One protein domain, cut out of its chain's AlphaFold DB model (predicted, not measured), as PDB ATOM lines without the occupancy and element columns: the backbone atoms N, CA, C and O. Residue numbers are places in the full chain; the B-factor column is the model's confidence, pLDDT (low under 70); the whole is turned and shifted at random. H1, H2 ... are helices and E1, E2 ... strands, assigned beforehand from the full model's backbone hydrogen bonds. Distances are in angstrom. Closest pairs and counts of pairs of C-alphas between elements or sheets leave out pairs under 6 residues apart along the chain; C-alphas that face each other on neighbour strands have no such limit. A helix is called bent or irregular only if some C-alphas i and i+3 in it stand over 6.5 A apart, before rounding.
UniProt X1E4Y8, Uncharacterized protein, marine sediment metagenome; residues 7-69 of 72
ATOM      1  N   LEU A   7     200.458 106.996 210.151       98.38
ATOM      2  CA  LEU A   7     201.013 106.800 211.491       98.38
ATOM      3  C   LEU A   7     200.172 107.523 212.539       98.38
ATOM      4  O   LEU A   7     199.865 108.701 212.369       98.38
ATOM      5  N   HIS A   8     199.838 106.827 213.624       98.38
ATOM      6  CA  HIS A   8     199.354 107.447 214.851       98.38
ATOM      7  C   HIS A   8     200.533 107.532 215.826       98.38
ATOM      8  O   HIS A   8     200.904 106.540 216.453       98.38
ATOM      9  N   LEU A   9     201.174 108.699 215.886       98.25
ATOM     10  CA  LEU A   9     202.435 108.916 216.592       98.25
ATOM     11  C   LEU A   9     202.210 109.439 218.015       98.25
ATOM     12  O   LEU A   9     201.535 110.450 218.204       98.25
ATOM     13  N   GLY A  10     202.810 108.770 219.000       97.94
ATOM     14  CA  GLY A  10     202.534 109.017 220.414       97.94
ATOM     15  C   GLY A  10     201.146 108.514 220.806       97.94
ATOM     16  O   GLY A  10     200.382 109.245 221.431       97.94
ATOM     17  N   CYS A  11     200.772 107.307 220.363       98.12
ATOM     18  CA  CYS A  11     199.405 106.802 220.515       98.12
ATOM     19  C   CYS A  11     199.005 106.511 221.971       98.12
ATOM     20  O   CYS A  11     197.817 106.457 222.299       98.12
ATOM     21  N   GLY A  12     199.973 106.338 222.872       96.69
ATOM     22  CA  GLY A  12     199.729 106.019 224.267       96.69
ATOM     23  C   GLY A  12     198.812 104.804 224.418       96.69
ATOM     24  O   GLY A  12     199.149 103.683 224.043       96.69
ATOM     25  N   GLY A  13     197.651 105.011 225.039       96.50
ATOM     26  CA  GLY A  13     196.632 103.973 225.231       96.50
ATOM     27  C   GLY A  13     195.549 103.920 224.151       96.50
ATOM     28  O   GLY A  13     194.641 103.103 224.276       96.50
ATOM     29  N   ALA A  14     195.609 104.781 223.134       97.12
ATOM     30  CA  ALA A  14     194.611 104.859 222.078       97.12
ATOM     31  C   ALA A  14     195.031 104.011 220.872       97.12
ATOM     32  O   ALA A  14     196.150 104.121 220.376       97.12
ATOM     33  N   TYR A  15     194.119 103.164 220.398       97.75
ATOM     34  CA  TYR A  15     194.275 102.463 219.129       97.75
ATOM     35  C   TYR A  15     193.490 103.200 218.050       97.75
ATOM     36  O   TYR A  15     192.301 103.470 218.238       97.75
ATOM     37  N   LEU A  16     194.131 103.484 216.917       97.88
ATOM     38  CA  LEU A  16     193.485 104.075 215.753       97.88
ATOM     39  C   LEU A  16     193.487 103.083 214.587       97.88
ATOM     40  O   LEU A  16     194.532 102.687 214.066       97.88
ATOM     41  N   GLU A  17     192.289 102.669 214.178       97.06
ATOM     42  CA  GLU A  17     192.122 101.691 213.109       97.06
ATOM     43  C   GLU A  17     192.592 102.246 211.758       97.06
ATOM     44  O   GLU A  17     192.259 103.361 211.354       97.06
ATOM     45  N   GLY A  18     193.356 101.436 211.022       96.50
ATOM     46  CA  GLY A  18     193.890 101.811 209.715       96.50
ATOM     47  C   GLY A  18     195.188 102.618 209.765       96.50
ATOM     48  O   GLY A  18     195.668 103.010 208.700       96.50
ATOM     49  N   TYR A  19     195.753 102.806 210.958       98.06
ATOM     50  CA  TYR A  19     197.045 103.436 211.207       98.06
ATOM     51  C   TYR A  19     198.022 102.410 211.769       98.06
ATOM     52  O   TYR A  19     197.620 101.391 212.326       98.06
ATOM     53  N   VAL A  20     199.313 102.700 211.631       98.19
ATOM     54  CA  VAL A  20     200.349 102.080 212.455       98.19
ATOM     55  C   VAL A  20     200.461 102.905 213.731       98.19
ATOM     56  O   VAL A  20     200.792 104.092 213.676       98.19
ATOM     57  N   ASN A  21     200.149 102.291 214.866       98.50
ATOM     58  CA  ASN A  21     200.142 102.935 216.173       98.50
ATOM     59  C   ASN A  21     201.544 102.865 216.783       98.50
ATOM     60  O   ASN A  21     202.096 101.776 216.966       98.50
ATOM     61  N   ILE A  22     202.129 104.027 217.067       98.50
ATOM     62  CA  ILE A  22     203.528 104.162 217.475       98.50
ATOM     63  C   ILE A  22     203.614 104.885 218.805       98.50
ATOM     64  O   ILE A  22     203.084 105.985 218.956       98.50
ATOM     65  N   ASP A  23     204.358 104.306 219.738       98.25
ATOM     66  CA  ASP A  23     204.698 104.954 221.000       98.25
ATOM     67  C   ASP A  23     206.075 104.495 221.491       98.25
ATOM     68  O   ASP A  23     206.544 103.409 221.148       98.25
ATOM     69  N   LEU A  24     206.721 105.308 222.327       97.56
ATOM     70  CA  LEU A  24     207.973 104.935 222.984       97.56
ATOM     71  C   LEU A  24     207.732 103.889 224.088       97.56
ATOM     72  O   LEU A  24     208.609 103.083 224.401       97.56
ATOM     73  N   VAL A  25     206.539 103.893 224.685       96.81
ATOM     74  CA  VAL A  25     206.151 103.010 225.784       96.81
ATOM     75  C   VAL A  25     205.329 101.842 225.252       96.81
ATOM     76  O   VAL A  25     204.218 102.006 224.756       96.81
ATOM     77  N   LYS A  26     205.838 100.620 225.439       97.00
ATOM     78  CA  LYS A  26     205.124  99.393 225.063       97.00
ATOM     79  C   LYS A  26     203.768  99.292 225.769       97.00
ATOM     80  O   LYS A  26     203.703  99.196 226.995       97.00
ATOM     81  N   ARG A  27     202.691  99.218 224.984       96.44
ATOM     82  CA  ARG A  27     201.311  98.964 225.431       96.44
ATOM     83  C   ARG A  27     200.631  97.996 224.462       96.44
ATOM     84  O   ARG A  27     201.128  97.778 223.364       96.44
ATOM     85  N   GLY A  28     199.500  97.412 224.858       97.25
ATOM     86  CA  GLY A  28     198.791  96.418 224.033       97.25
ATOM     87  C   GLY A  28     198.264  96.951 222.694       97.25
ATOM     88  O   GLY A  28     198.009  96.163 221.797       97.25
ATOM     89  N   VAL A  29     198.127  98.274 222.567       97.38
ATOM     90  CA  VAL A  29     197.644  98.965 221.360       97.38
ATOM     91  C   VAL A  29     198.768  99.438 220.432       97.38
ATOM     92  O   VAL A  29     198.491 100.002 219.381       97.38
ATOM     93  N   VAL A  30     200.029  99.277 220.841       98.44
ATOM     94  CA  VAL A  30     201.192  99.796 220.111       98.44
ATOM     95  C   VAL A  30     201.662  98.740 219.119       98.44
ATOM     96  O   VAL A  30     202.103  97.665 219.527       98.44
ATOM     97  N   ASP A  31     201.605  99.066 217.829       98.38
ATOM     98  CA  ASP A  31     202.076  98.198 216.747       98.38
ATOM     99  C   ASP A  31     203.608  98.246 216.637       98.38
ATOM    100  O   ASP A  31     204.264  97.219 216.447       98.38
ATOM    101  N   ILE A  32     204.196  99.442 216.783       98.12
ATOM    102  CA  ILE A  32     205.645  99.667 216.720       98.12
ATOM    103  C   ILE A  32     206.099 100.489 217.923       98.12
ATOM    104  O   ILE A  32     205.620 101.596 218.158       98.12
ATOM    105  N   ILE A  33     207.085  99.966 218.652       98.19
ATOM    106  CA  ILE A  33     207.741 100.700 219.734       98.19
ATOM    107  C   ILE A  33     208.884 101.511 219.125       98.19
ATOM    108  O   ILE A  33     209.879 100.930 218.684       98.19
ATOM    109  N   ALA A  34     208.745 102.833 219.078       97.56
ATOM    110  CA  ALA A  34     209.760 103.718 218.519       97.56
ATOM    111  C   ALA A  34     209.731 105.105 219.167       97.56
ATOM    112  O   ALA A  34     208.699 105.582 219.635       97.56
ATOM    113  N   ASP A  35     210.888 105.759 219.153       96.00
ATOM    114  CA  ASP A  35     211.017 107.161 219.529       96.00
ATOM    115  C   ASP A  35     210.491 108.054 218.398       96.00
ATOM    116  O   ASP A  35     210.897 107.901 217.244       96.00
ATOM    117  N   ALA A  36     209.624 109.018 218.718       95.50
ATOM    118  CA  ALA A  36     209.093 109.973 217.743       95.50
ATOM    119  C   ALA A  36     210.186 110.814 217.058       95.50
ATOM    120  O   ALA A  36     209.977 111.306 215.951       95.50
ATOM    121  N   ARG A  37     211.365 110.934 217.681       93.19
ATOM    122  CA  ARG A  37     212.546 111.615 217.130       93.19
ATOM    123  C   ARG A  37     213.286 110.781 216.085       93.19
ATOM    124  O   ARG A  37     214.114 111.325 215.362       93.19
ATOM    125  N   LYS A  38     213.023 109.472 216.002       93.31
ATOM    126  CA  LYS A  38     213.678 108.564 215.056       93.31
ATOM    127  C   LYS A  38     212.738 107.442 214.630       93.31
ATOM    128  O   LYS A  38     212.740 106.342 215.188       93.31
ATOM    129  N   LEU A  39     211.950 107.731 213.603       94.81
ATOM    130  CA  LEU A  39     210.978 106.792 213.067       94.81
ATOM    131  C   LEU A  39     211.623 105.751 212.132       94.81
ATOM    132  O   LEU A  39     212.456 106.112 211.302       94.81
ATOM    133  N   PRO A  40     211.227 104.467 212.202       95.00
ATOM    134  CA  PRO A  40     211.791 103.395 211.381       95.00
ATOM    135  C   PRO A  40     211.141 103.319 209.985       95.00
ATOM    136  O   PRO A  40     210.789 102.235 209.520       95.00
ATOM    137  N   PHE A  41     210.956 104.460 209.317       94.25
ATOM    138  CA  PHE A  41     210.364 104.530 207.976       94.25
ATOM    139  C   PHE A  41     211.316 105.190 206.990       94.25
ATOM    140  O   PHE A  41     212.123 106.041 207.352       94.25
ATOM    141  N   GLN A  42     211.204 104.794 205.726       92.69
ATOM    142  CA  GLN A  42     211.941 105.437 204.647       92.69
ATOM    143  C   GLN A  42     211.388 106.841 204.389       92.69
ATOM    144  O   GLN A  42     210.180 107.079 204.516       92.69
ATOM    145  N   ASN A  43     212.257 107.750 203.951       91.50
ATOM    146  CA  ASN A  43     211.827 109.052 203.455       91.50
ATOM    147  C   ASN A  43     210.784 108.879 202.340       91.50
ATOM    148  O   ASN A  43     210.863 107.957 201.526       91.50
ATOM    149  N   SER A  44     209.768 109.745 202.341       91.69
ATOM    150  CA  SER A  44     208.659 109.732 201.372       91.69
ATOM    151  C   SER A  44     207.785 108.461 201.355       91.69
ATOM    152  O   SER A  44     207.059 108.242 200.388       91.69
ATOM    153  N   SER A  45     207.809 107.631 202.407       92.88
ATOM    154  CA  SER A  45     206.985 106.404 202.490       92.88
ATOM    155  C   SER A  45     205.665 106.556 203.259       92.88
ATOM    156  O   SER A  45     204.799 105.685 203.183       92.88
ATOM    157  N   VAL A  46     205.488 107.655 203.996       95.19
ATOM    158  CA  VAL A  46     204.331 107.905 204.869       95.19
ATOM    159  C   VAL A  46     203.469 109.013 204.274       95.19
ATOM    160  O   VAL A  46     203.967 110.091 203.964       95.19
ATOM    161  N   GLN A  47     202.164 108.767 204.145       96.56
ATOM    162  CA  GLN A  47     201.219 109.758 203.623       96.56
ATOM    163  C   GLN A  47     200.751 110.740 204.705       96.56
ATOM    164  O   GLN A  47     200.534 111.915 204.418       96.56
ATOM    165  N   LEU A  48     200.526 110.250 205.926       96.56
ATOM    166  CA  LEU A  48     199.939 111.033 207.011       96.56
ATOM    167  C   LEU A  48     200.529 110.627 208.361       96.56
ATOM    168  O   LEU A  48     200.674 109.439 208.646       96.56
ATOM    169  N   ILE A  49     200.807 111.625 209.197       96.94
ATOM    170  CA  ILE A  49     201.184 111.458 210.600       96.94
ATOM    171  C   ILE A  49     200.171 112.234 211.438       96.94
ATOM    172  O   ILE A  49     200.017 113.440 211.255       96.94
ATOM    173  N   GLU A  50     199.498 111.546 212.354       97.69
ATOM    174  CA  GLU A  50     198.603 112.152 213.339       97.69
ATOM    175  C   GLU A  50     199.145 111.925 214.749       97.69
ATOM    176  O   GLU A  50     199.448 110.798 215.145       97.69
ATOM    177  N   SER A  51     199.259 113.004 215.521       97.12
ATOM    178  CA  SER A  51     199.708 112.968 216.912       97.12
ATOM    179  C   SER A  51     198.812 113.838 217.779       97.12
ATOM    180  O   SER A  51     198.497 114.964 217.388       97.12
ATOM    181  N   TYR A  52     198.482 113.363 218.975       96.31
ATOM    182  CA  TYR A  52     197.720 114.110 219.974       96.31
ATOM    183  C   TYR A  52     198.528 114.131 221.268       96.31
ATOM    184  O   TYR A  52     199.048 113.096 221.670       96.31
ATOM    185  N   HIS A  53     198.665 115.298 221.898       95.12
ATOM    186  CA  HIS A  53     199.401 115.465 223.160       95.12
ATOM    187  C   HIS A  53     200.888 115.041 223.144       95.12
ATOM    188  O   HIS A  53     201.508 114.880 224.187       95.12
ATOM    189  N   LEU A  54     201.497 114.860 221.964       95.75
ATOM    190  CA  LEU A  54     202.890 114.414 221.850       95.75
ATOM    191  C   LEU A  54     203.892 115.536 222.148       95.75
ATOM    192  O   LEU A  54     204.869 115.318 222.858       95.75
ATOM    193  N   ILE A  55     203.672 116.730 221.586       95.19
ATOM    194  CA  ILE A  55     204.666 117.815 221.591       95.19
ATOM    195  C   ILE A  55     204.983 118.284 223.017       95.19
ATOM    196  O   ILE A  55     206.137 118.598 223.293       95.19
ATOM    197  N   GLU A  56     204.013 118.282 223.942       95.75
ATOM    198  CA  GLU A  56     204.259 118.648 225.345       95.75
ATOM    199  C   GLU A  56     205.202 117.696 226.097       95.75
ATOM    200  O   GLU A  56     205.752 118.074 227.132       95.75
ATOM    201  N   HIS A  57     205.418 116.483 225.583       94.88
ATOM    202  CA  HIS A  57     206.343 115.507 226.156       94.88
ATOM    203  C   HIS A  57     207.757 115.589 225.570       94.88
ATOM    204  O   HIS A  57     208.665 114.924 226.073       94.88
ATOM    205  N   ILE A  58     207.961 116.396 224.528       95.31
ATOM    206  CA  ILE A  58     209.261 116.566 223.879       95.31
ATOM    207  C   ILE A  58     209.994 117.757 224.515       95.31
ATOM    208  O   ILE A  58     209.391 118.822 224.686       95.31
ATOM    209  N   PRO A  59     211.295 117.629 224.854       95.50
ATOM    210  CA  PRO A  59     212.096 118.763 225.299       95.50
ATOM    211  C   PRO A  59     212.005 119.930 224.312       95.50
ATOM    212  O   PRO A  59     212.049 119.746 223.096       95.50
ATOM    213  N   LYS A  60     211.859 121.152 224.831       95.62
ATOM    214  CA  LYS A  60     211.570 122.347 224.020       95.62
ATOM    215  C   LYS A  60     212.589 122.574 222.895       95.62
ATOM    216  O   LYS A  60     212.222 123.028 221.815       95.62
ATOM    217  N   ASP A  61     213.856 122.292 223.163       96.50
ATOM    218  CA  ASP A  61     214.980 122.390 222.235       96.50
ATOM    219  C   ASP A  61     215.008 121.279 221.172       96.50
ATOM    220  O   ASP A  61     215.637 121.449 220.129       96.50
ATOM    221  N   GLU A  62     214.259 120.195 221.372       94.56
ATOM    222  CA  GLU A  62     214.167 119.061 220.447       94.56
ATOM    223  C   GLU A  62     212.914 119.078 219.559       94.56
ATOM    224  O   GLU A  62     212.903 118.422 218.516       94.56
ATOM    225  N   VAL A  63     211.881 119.864 219.898       95.12
ATOM    226  CA  VAL A  63     210.625 119.931 219.122       95.12
ATOM    227  C   VAL A  63     210.877 120.308 217.660       95.12
ATOM    228  O   VAL A  63     210.386 119.643 216.750       95.12
ATOM    229  N   LEU A  64     211.640 121.378 217.407       94.94
ATOM    230  CA  LEU A  64     211.909 121.831 216.038       94.94
ATOM    231  C   LEU A  64     212.789 120.847 215.252       94.94
ATOM    232  O   LEU A  64     212.425 120.547 214.114       94.94
ATOM    233  N   PRO A  65     213.906 120.326 215.804       93.94
ATOM    234  CA  PRO A  65     214.645 119.233 215.176       93.94
ATOM    235  C   PRO A  65     213.761 118.034 214.814       93.94
ATOM    236  O   PRO A  65     213.800 117.584 213.672       93.94
ATOM    237  N   MET A  66     212.909 117.580 215.739       93.75
ATOM    238  CA  MET A  66     211.991 116.460 215.514       93.75
ATOM    239  C   MET A  66     211.022 116.737 214.356       93.75
ATOM    240  O   MET A  66     210.897 115.919 213.451       93.75
ATOM    241  N   LEU A  67     210.359 117.900 214.348       94.00
ATOM    242  CA  LEU A  67     209.400 118.267 213.295       94.00
ATOM    243  C   LEU A  67     210.063 118.492 211.932       94.00
ATOM    244  O   LEU A  67     209.418 118.354 210.894       94.00
ATOM    245  N   LYS A  68     211.340 118.879 211.925       93.00
ATOM    246  CA  LYS A  68     212.107 119.106 210.701       93.00
ATOM    247  C   LYS A  68     212.443 117.798 209.984       93.00
ATOM    248  O   LYS A  68     212.547 117.834 208.756       93.00
ATOM    249  N   GLY A  69     212.613 116.710 210.740       85.25
ATOM    250  CA  GLY A  69     213.136 115.439 210.250       85.25
ATOM    251  C   GLY A  69     214.574 115.544 209.735       85.25
ATOM    252  O   GLY A  69     215.165 116.631 209.671       85.25
TER     253      GLY A  69
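What this domain is: This is residues 7 to 69 of the 72 residues of an uncharacterized protein of marine sediment metagenome (UniProt X1E4Y8). Little of this model is regular structure: a small sheet of three short strands, with helix H1 set off from it near one end of the longest axis and loops making the rest. The 63 printed residues run E1, E2, E3, H1; the sheet, order E2, E1, E3, is parallel. The class is mixed, with 19 residues in named elements. The whole is compact, radius of gyration of the C-alphas 11.3 A, spanning 30 by 25 by 16 A.

Where its parts are: Find C-alpha 7 at (201.013, 106.800, 211.491), where E1, residues 7 to 9, begins. E2 is residues 20 to 23, 10.0 A long; E3 is residues 48 to 50. H1, residues 60 to 68, runs 13.7 A to C-alpha 68 at (212.107, 119.106, 210.701); it is irregular, but only just: C-alphas 61 and 64 are 6.9 A apart.

How they stand to each other: Look at inner strand E1: N 8 and O 20 of E2 are 2.9 A apart, N 9 and O 50 of E3 2.8 A, both within hydrogen-bond range. The strands' directions differ by 15 degrees for E2 and E1, 29 for E1 and E3. Residues 22 to 23 of E2 also pair, parallel, with residues 32 to 33. H1 is not on the sheet, and is apart from E1 and E2; 3 of its 5 O i to N i+4 pairs are within range.

The domain as a whole: The C-alphas of Glu 17 and Asp 61, the two farthest apart, are 32.2 A apart. The printed part has no cut. The link from E2 to E3, residues 24 to 47, is long. No printed residue is under 70 in pLDDT.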